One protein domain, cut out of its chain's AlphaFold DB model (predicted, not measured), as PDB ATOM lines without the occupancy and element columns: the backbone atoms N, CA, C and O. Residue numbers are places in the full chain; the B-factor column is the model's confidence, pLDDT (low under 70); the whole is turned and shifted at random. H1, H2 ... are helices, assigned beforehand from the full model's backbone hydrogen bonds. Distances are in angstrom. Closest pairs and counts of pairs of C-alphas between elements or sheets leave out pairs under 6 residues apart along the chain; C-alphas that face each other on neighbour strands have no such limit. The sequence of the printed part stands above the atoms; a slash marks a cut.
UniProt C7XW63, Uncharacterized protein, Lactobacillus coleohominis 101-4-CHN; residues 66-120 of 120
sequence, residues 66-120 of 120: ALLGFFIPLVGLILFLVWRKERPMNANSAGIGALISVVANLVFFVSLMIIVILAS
ATOM      1  N   ALA A  66     -26.752 -15.424  36.032       63.78
ATOM      2  CA  ALA A  66     -26.781 -14.094  35.423       63.78
ATOM      3  C   ALA A  66     -26.272 -13.011  36.396       63.78
ATOM      4  O   ALA A  66     -25.509 -12.129  35.997       63.78
ATOM      5  N   LEU A  67     -26.617 -13.113  37.687       66.00
ATOM      6  CA  LEU A  67     -26.090 -12.228  38.738       66.00
ATOM      7  C   LEU A  67     -24.573 -12.374  38.942       66.00
ATOM      8  O   LEU A  67     -23.896 -11.378  39.197       66.00
ATOM      9  N   LEU A  68     -24.018 -13.579  38.784       63.44
ATOM     10  CA  LEU A  68     -22.575 -13.810  38.882       63.44
ATOM     11  C   LEU A  68     -21.812 -13.081  37.760       63.44
ATOM     12  O   LEU A  68     -20.755 -12.501  38.004       63.44
ATOM     13  N   GLY A  69     -22.391 -13.026  36.555       58.69
ATOM     14  CA  GLY A  69     -21.884 -12.203  35.449       58.69
ATOM     15  C   GLY A  69     -22.069 -10.692  35.661       58.69
ATOM     16  O   GLY A  69     -21.226  -9.904  35.233       58.69
ATOM     17  N   PHE A  70     -23.133 -10.276  36.355       60.78
ATOM     18  CA  PHE A  70     -23.403  -8.870  36.691       60.78
ATOM     19  C   PHE A  70     -22.399  -8.281  37.694       60.78
ATOM     20  O   PHE A  70     -22.082  -7.093  37.618       60.78
ATOM     21  N   PHE A  71     -21.872  -9.103  38.610       62.22
ATOM     22  CA  PHE A  71     -20.904  -8.669  39.625       62.22
ATOM     23  C   PHE A  71     -19.466  -8.509  39.111       62.22
ATOM     24  O   PHE A  71     -18.676  -7.812  39.747       62.22
ATOM     25  N   ILE A  72     -19.108  -9.122  37.974       69.19
ATOM     26  CA  ILE A  72     -17.752  -9.035  37.408       69.19
ATOM     27  C   ILE A  72     -17.799  -8.590  35.931       69.19
ATOM     28  O   ILE A  72     -17.464  -9.368  35.032       69.19
ATOM     29  N   PRO A  73     -18.126  -7.308  35.648       60.88
ATOM     30  CA  PRO A  73     -18.055  -6.743  34.293       60.88
ATOM     31  C   PRO A  73     -16.647  -6.852  33.676       60.88
ATOM     32  O   PRO A  73     -16.501  -6.897  32.455       60.88
ATOM     33  N   LEU A  74     -15.611  -6.981  34.517       66.31
ATOM     34  CA  LEU A  74     -14.241  -7.303  34.113       66.31
ATOM     35  C   LEU A  74     -14.149  -8.589  33.276       66.31
ATOM     36  O   LEU A  74     -13.456  -8.577  32.268       66.31
ATOM     37  N   VAL A  75     -14.850  -9.677  33.622       69.25
ATOM     38  CA  VAL A  75     -14.731 -10.952  32.883       69.25
ATOM     39  C   VAL A  75     -15.354 -10.839  31.490       69.25
ATOM     40  O   VAL A  75     -14.744 -11.282  30.517       69.25
ATOM     41  N   GLY A  76     -16.502 -10.165  31.367       65.88
ATOM     42  CA  GLY A  76     -17.101  -9.853  30.065       65.88
ATOM     43  C   GLY A  76     -16.196  -8.968  29.198       65.88
ATOM     44  O   GLY A  76     -16.023  -9.229  28.007       65.88
ATOM     45  N   LEU A  77     -15.548  -7.968  29.804       69.75
ATOM     46  CA  LEU A  77     -14.604  -7.086  29.115       69.75
ATOM     47  C   LEU A  77     -13.306  -7.811  28.701       69.75
ATOM     48  O   LEU A  77     -12.792  -7.560  27.612       69.75
ATOM     49  N   ILE A  78     -12.797  -8.734  29.522       71.94
ATOM     50  CA  ILE A  78     -11.606  -9.548  29.224       71.94
ATOM     51  C   ILE A  78     -11.896 -10.544  28.088       71.94
ATOM     52  O   ILE A  78     -11.098 -10.632  27.152       71.94
ATOM     53  N   LEU A  79     -13.052 -11.224  28.100       64.44
ATOM     54  CA  LEU A  79     -13.478 -12.091  26.990       64.44
ATOM     55  C   LEU A  79     -13.675 -11.299  25.687       64.44
ATOM     56  O   LEU A  79     -13.263 -11.754  24.618       64.44
ATOM     57  N   PHE A  80     -14.233 -10.087  25.762       66.12
ATOM     58  CA  PHE A  80     -14.321  -9.198  24.603       66.12
ATOM     59  C   PHE A  80     -12.930  -8.792  24.083       66.12
ATOM     60  O   PHE A  80     -12.680  -8.854  22.877       66.12
ATOM     61  N   LEU A  81     -11.993  -8.428  24.968       66.00
ATOM     62  CA  LEU A  81     -10.637  -8.043  24.564       66.00
ATOM     63  C   LEU A  81      -9.841  -9.193  23.937       66.00
ATOM     64  O   LEU A  81      -9.123  -8.935  22.966       66.00
ATOM     65  N   VAL A  82      -9.951 -10.419  24.465       70.50
ATOM     66  CA  VAL A  82      -9.201 -11.574  23.944       70.50
ATOM     67  C   VAL A  82      -9.745 -12.021  22.584       70.50
ATOM     68  O   VAL A  82      -8.965 -12.254  21.661       70.50
ATOM     69  N   TRP A  83     -11.071 -12.040  22.392       56.56
ATOM     70  CA  TRP A  83     -11.658 -12.518  21.133       56.56
ATOM     71  C   TRP A  83     -11.533 -11.511  19.979       56.56
ATOM     72  O   TRP A  83     -11.433 -11.904  18.813       56.56
ATOM     73  N   ARG A  84     -11.451 -10.210  20.302       57.91
ATOM     74  CA  ARG A  84     -11.269  -9.098  19.349       57.91
ATOM     75  C   ARG A  84      -9.988  -9.194  18.506       57.91
ATOM     76  O   ARG A  84      -9.922  -8.552  17.462       57.91
ATOM     77  N   LYS A  85      -8.979  -9.964  18.932       57.00
ATOM     78  CA  LYS A  85      -7.758 -10.207  18.140       57.00
ATOM     79  C   LYS A  85      -7.893 -11.343  17.121       57.00
ATOM     80  O   LYS A  85      -7.192 -11.300  16.118       57.00
ATOM     81  N   GLU A  86      -8.796 -12.301  17.346       56.69
ATOM     82  CA  GLU A  86      -8.756 -13.600  16.657       56.69
ATOM     83  C   GLU A  86      -9.944 -13.849  15.708       56.69
ATOM     84  O   GLU A  86      -9.776 -14.452  14.649       56.69
ATOM     85  N   ARG A  87     -11.169 -13.412  16.059       48.78
ATOM     86  CA  ARG A  87     -12.388 -13.634  15.244       48.78
ATOM     87  C   ARG A  87     -13.391 -12.469  15.399       48.78
ATOM     88  O   ARG A  87     -14.213 -12.499  16.319       48.78
ATOM     89  N   PRO A  88     -13.408 -11.466  14.497       50.97
ATOM     90  CA  PRO A  88     -14.225 -10.257  14.671       50.97
ATOM     91  C   PRO A  88     -15.743 -10.488  14.585       50.97
ATOM     92  O   PRO A  88     -16.506  -9.679  15.095       50.97
ATOM     93  N   MET A  89     -16.202 -11.586  13.974       54.94
ATOM     94  CA  MET A  89     -17.635 -11.885  13.825       54.94
ATOM     95  C   MET A  89     -18.276 -12.376  15.130       54.94
ATOM     96  O   MET A  89     -19.363 -11.926  15.488       54.94
ATOM     97  N   ASN A  90     -17.587 -13.247  15.874       54.00
ATOM     98  CA  ASN A  90     -18.123 -13.862  17.096       54.00
ATOM     99  C   ASN A  90     -17.905 -12.974  18.334       54.00
ATOM    100  O   ASN A  90     -18.664 -13.055  19.301       54.00
ATOM    101  N   ALA A  91     -16.924 -12.064  18.279       55.31
ATOM    102  CA  ALA A  91     -16.683 -11.060  19.314       55.31
ATOM    103  C   ALA A  91     -17.912 -10.168  19.588       55.31
ATOM    104  O   ALA A  91     -18.081  -9.693  20.711       55.31
ATOM    105  N   ASN A  92     -18.798  -9.979  18.601       55.12
ATOM    106  CA  ASN A  92     -20.017  -9.178  18.748       55.12
ATOM    107  C   ASN A  92     -20.993  -9.797  19.758       55.12
ATOM    108  O   ASN A  92     -21.488  -9.098  20.638       55.12
ATOM    109  N   SER A  93     -21.222 -11.113  19.696       63.72
ATOM    110  CA  SER A  93     -22.142 -11.816  20.603       63.72
ATOM    111  C   SER A  93     -21.654 -11.793  22.056       63.72
ATOM    112  O   SER A  93     -22.440 -11.535  22.966       63.72
ATOM    113  N   ALA A  94     -20.346 -11.982  22.279       64.06
ATOM    114  CA  ALA A  94     -19.741 -11.851  23.607       64.06
ATOM    115  C   ALA A  94     -19.758 -10.395  24.113       64.06
ATOM    116  O   ALA A  94     -20.063 -10.141  25.279       64.06
ATOM    117  N   GLY A  95     -19.486  -9.433  23.223       65.62
ATOM    118  CA  GLY A  95     -19.533  -8.003  23.529       65.62
ATOM    119  C   GLY A  95     -20.928  -7.517  23.928       65.62
ATOM    120  O   GLY A  95     -21.041  -6.728  24.859       65.62
ATOM    121  N   ILE A  96     -21.989  -8.025  23.295       75.88
ATOM    122  CA  ILE A  96     -23.383  -7.692  23.634       75.88
ATOM    123  C   ILE A  96     -23.726  -8.137  25.063       75.88
ATOM    124  O   ILE A  96     -24.278  -7.345  25.824       75.88
ATOM    125  N   GLY A  97     -23.342  -9.355  25.466       72.56
ATOM    126  CA  GLY A  97     -23.551  -9.833  26.840       72.56
ATOM    127  C   GLY A  97     -22.827  -8.978  27.889       72.56
ATOM    128  O   GLY A  97     -23.417  -8.615  28.907       72.56
ATOM    129  N   ALA A  98     -21.576  -8.591  27.613       77.69
ATOM    130  CA  ALA A  98     -20.812  -7.690  28.477       77.69
ATOM    131  C   ALA A  98     -21.403  -6.264  28.523       77.69
ATOM    132  O   ALA A  98     -21.460  -5.645  29.583       77.69
ATOM    133  N   LEU A  99     -21.871  -5.739  27.388       80.62
ATOM    134  CA  LEU A  99     -22.459  -4.402  27.308       80.62
ATOM    135  C   LEU A  99     -23.781  -4.316  28.083       80.62
ATOM    136  O   LEU A  99     -23.998  -3.340  28.803       80.62
ATOM    137  N   ILE A 100     -24.628  -5.350  27.997       83.75
ATOM    138  CA  ILE A 100     -25.873  -5.441  28.774       83.75
ATOM    139  C   ILE A 100     -25.588  -5.378  30.281       83.75
ATOM    140  O   ILE A 100     -26.276  -4.638  30.986       83.75
ATOM    141  N   SER A 101     -24.569  -6.090  30.783       74.06
ATOM    142  CA  SER A 101     -24.275  -6.092  32.224       74.06
ATOM    143  C   SER A 101     -23.766  -4.735  32.716       74.06
ATOM    144  O   SER A 101     -24.219  -4.266  33.760       74.06
ATOM    145  N   VAL A 102     -22.911  -4.056  31.942       80.38
ATOM    146  CA  VAL A 102     -22.418  -2.705  32.269       80.38
ATOM    147  C   VAL A 102     -23.553  -1.677  32.282       80.38
ATOM    148  O   VAL A 102     -23.664  -0.905  33.236       80.38
ATOM    149  N   VAL A 103     -24.421  -1.676  31.264       85.75
ATOM    150  CA  VAL A 103     -25.548  -0.729  31.181       85.75
ATOM    151  C   VAL A 103     -26.560  -0.980  32.300       85.75
ATOM    152  O   VAL A 103     -26.985  -0.028  32.955       85.75
ATOM    153  N   ALA A 104     -26.906  -2.241  32.577       85.31
ATOM    154  CA  ALA A 104     -27.817  -2.585  33.668       85.31
ATOM    155  C   ALA A 104     -27.270  -2.145  35.038       85.31
ATOM    156  O   ALA A 104     -28.021  -1.605  35.851       85.31
ATOM    157  N   ASN A 105     -25.967  -2.329  35.286       81.62
ATOM    158  CA  ASN A 105     -25.334  -1.959  36.553       81.62
ATOM    159  C   ASN A 105     -25.298  -0.430  36.732       81.62
ATOM    160  O   ASN A 105     -25.696   0.081  37.778       81.62
ATOM    161  N   LEU A 106     -24.961   0.315  35.670       85.06
ATOM    162  CA  LEU A 106     -24.990   1.780  35.671       85.06
ATOM    163  C   LEU A 106     -26.398   2.344  35.931       85.06
ATOM    164  O   LEU A 106     -26.559   3.225  36.776       85.06
ATOM    165  N   VAL A 107     -27.424   1.828  35.244       90.00
ATOM    166  CA  VAL A 107     -28.822   2.269  35.425       90.00
ATOM    167  C   VAL A 107     -29.322   1.969  36.841       90.00
ATOM    168  O   VAL A 107     -29.975   2.818  37.447       90.00
ATOM    169  N   PHE A 108     -28.987   0.798  37.389       88.38
ATOM    170  CA  PHE A 108     -29.349   0.411  38.754       88.38
ATOM    171  C   PHE A 108     -28.667   1.294  39.813       88.38
ATOM    172  O   PHE A 108     -29.307   1.720  40.771       88.38
ATOM    173  N   PHE A 109     -27.389   1.631  39.625       86.75
ATOM    174  CA  PHE A 109     -26.667   2.501  40.555       86.75
ATOM    175  C   PHE A 109     -27.219   3.937  40.548       86.75
ATOM    176  O   PHE A 109     -27.421   4.534  41.607       86.75
ATOM    177  N   VAL A 110     -27.520   4.483  39.364       92.44
ATOM    178  CA  VAL A 110     -28.091   5.835  39.215       92.44
ATOM    179  C   VAL A 110     -29.502   5.924  39.804       92.44
ATOM    180  O   VAL A 110     -29.803   6.894  40.500       92.44
ATOM    181  N   SER A 111     -30.363   4.925  39.581       92.62
ATOM    182  CA  SER A 111     -31.724   4.943  40.132       92.62
ATOM    183  C   SER A 111     -31.729   4.859  41.661       92.62
ATOM    184  O   SER A 111     -32.447   5.629  42.301       92.62
ATOM    185  N   LEU A 112     -30.874   4.018  42.258       91.31
ATOM    186  CA  LEU A 112     -30.708   3.960  43.713       91.31
ATOM    187  C   LEU A 112     -30.193   5.279  44.298       91.31
ATOM    188  O   LEU A 112     -30.734   5.734  45.304       91.31
ATOM    189  N   MET A 113     -29.205   5.926  43.668       93.69
ATOM    190  CA  MET A 113     -28.717   7.241  44.111       93.69
ATOM    191  C   MET A 113     -29.839   8.288  44.141       93.69
ATOM    192  O   MET A 113     -29.985   8.993  45.136       93.69
ATOM    193  N   ILE A 114     -30.669   8.357  43.095       95.44
ATOM    194  CA  ILE A 114     -31.798   9.299  43.032       95.44
ATOM    195  C   ILE A 114     -32.823   9.001  44.137       95.44
ATOM    196  O   ILE A 114     -33.260   9.924  44.820       95.44
ATOM    197  N   ILE A 115     -33.177   7.729  44.351       96.19
ATOM    198  CA  ILE A 115     -34.133   7.331  45.399       96.19
ATOM    199  C   ILE A 115     -33.601   7.689  46.793       96.19
ATOM    200  O   ILE A 115     -34.350   8.239  47.595       96.19
ATOM    201  N   VAL A 116     -32.319   7.432  47.075       95.56
ATOM    202  CA  VAL A 116     -31.693   7.779  48.362       95.56
ATOM    203  C   VAL A 116     -31.687   9.292  48.583       95.56
ATOM    204  O   VAL A 116     -32.051   9.735  49.668       95.56
ATOM    205  N   ILE A 117     -31.340  10.086  47.566       95.06
ATOM    206  CA  ILE A 117     -31.322  11.556  47.654       95.06
ATOM    207  C   ILE A 117     -32.734  12.132  47.846       95.06
ATOM    208  O   ILE A 117     -32.888  13.103  48.575       95.06
ATOM    209  N   LEU A 118     -33.764  11.550  47.223       93.50
ATOM    210  CA  LEU A 118     -35.160  11.984  47.393       93.50
ATOM    211  C   LEU A 118     -35.793  11.530  48.720       93.50
ATOM    212  O   LEU A 118     -36.816  12.081  49.119       93.50
ATOM    213  N   ALA A 119     -35.229  10.506  49.364       91.69
ATOM    214  CA  ALA A 119     -35.699   9.956  50.636       91.69
ATOM    215  C   ALA A 119     -34.925  10.481  51.863       91.69
ATOM    216  O   ALA A 119     -35.282  10.117  52.985       91.69
ATOM    217  N   SER A 120     -33.877  11.289  51.646       86.69
ATOM    218  CA  SER A 120     -33.028  11.916  52.677       86.69
ATOM    219  C   SER A 120     -33.410  13.376  52.912       86.69
ATOM    220  O   SER A 120     -33.397  13.779  54.094       86.69
TER     221      SER A 120
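This is residues 66 to 120 of the 120 residues of an uncharacterized protein of Lactobacillus coleohominis 101-4-CHN (UniProt C7XW63). One long helix, H3, makes the length of this rod, and the shorter H2 folds back alongside its first part as a lopsided helical hairpin. The short H1 lies crosswise over H3 beyond the start of H2, while residues 106 to 120, of which 106 to 119 belong to H3, stick out as a bare arm. You are looking at 55 printed residues with three named helices, H1, H2 and H3 in that order along the chain, and no named strand; the class is all helix. The whole is only just loose, close to extended, with a radius of gyration of the C-alphas of 14.7 A and spans of 50 by 17 by 15 A.

Find C-alpha 66 at (-26.781, -14.094, 35.423), where the printed part begins; from there H1 takes residues 66 to 71 and covers 9.0 A from first to last C-alpha. After Ile 72, look for C-alpha 73 at (-18.055, -6.743, 34.293), where H2 begins; it takes residues 73 to 83 and covers 15.7 A. Residues 84 to 90 then lead to H3, residues 91 to 119, which runs 42.2 A to C-alpha 119 at (-35.699, 9.956, 50.636).

Start with H2 and H3, which form a helical hairpin and touch with 15 pairs of C-alphas within 8 A. Their closest C-alphas are those of Gly 76 and Ala 98, 4.6 A apart. They run opposite ways at a shallow tilt of 20 degrees, and H3 touches H2 with residues 91 to 102 alone. Now look at H1, which touches H3 at the closest C-alphas of Phe 70 and Ser 101, 5.3 A apart. Here H3 takes part with residues 101 to 105 alone, and the two run the same way at a steep tilt of 68 degrees, only just short of about perpendicular. H1 and H2 are close but not clearly touching, with the C-alphas of Gly 69 and Gly 76 closest at 7.6 A, and their lines are about perpendicular at 81 degrees. In the backbones of H1, H2 and H3, every O i to N i+4 pair is within hydrogen-bond range.

The two C-alphas farthest apart are those of Glu 86 and Ser 120, at 50.4 A, and Ser 120 is the chain's last residue. Without residues 106 to 120, which stand free, the body has 40 residues and spans 28 by 13 by 13 A. The printed part has no cut; the link from H1 to H2 is tight, and that from H2 to H3 is short. Read the B-factor column for the model's confidence: the mean pLDDT of the printed part is 73.2, and residues 66 to 77, 79 to 81 and 83 to 95 are under 70.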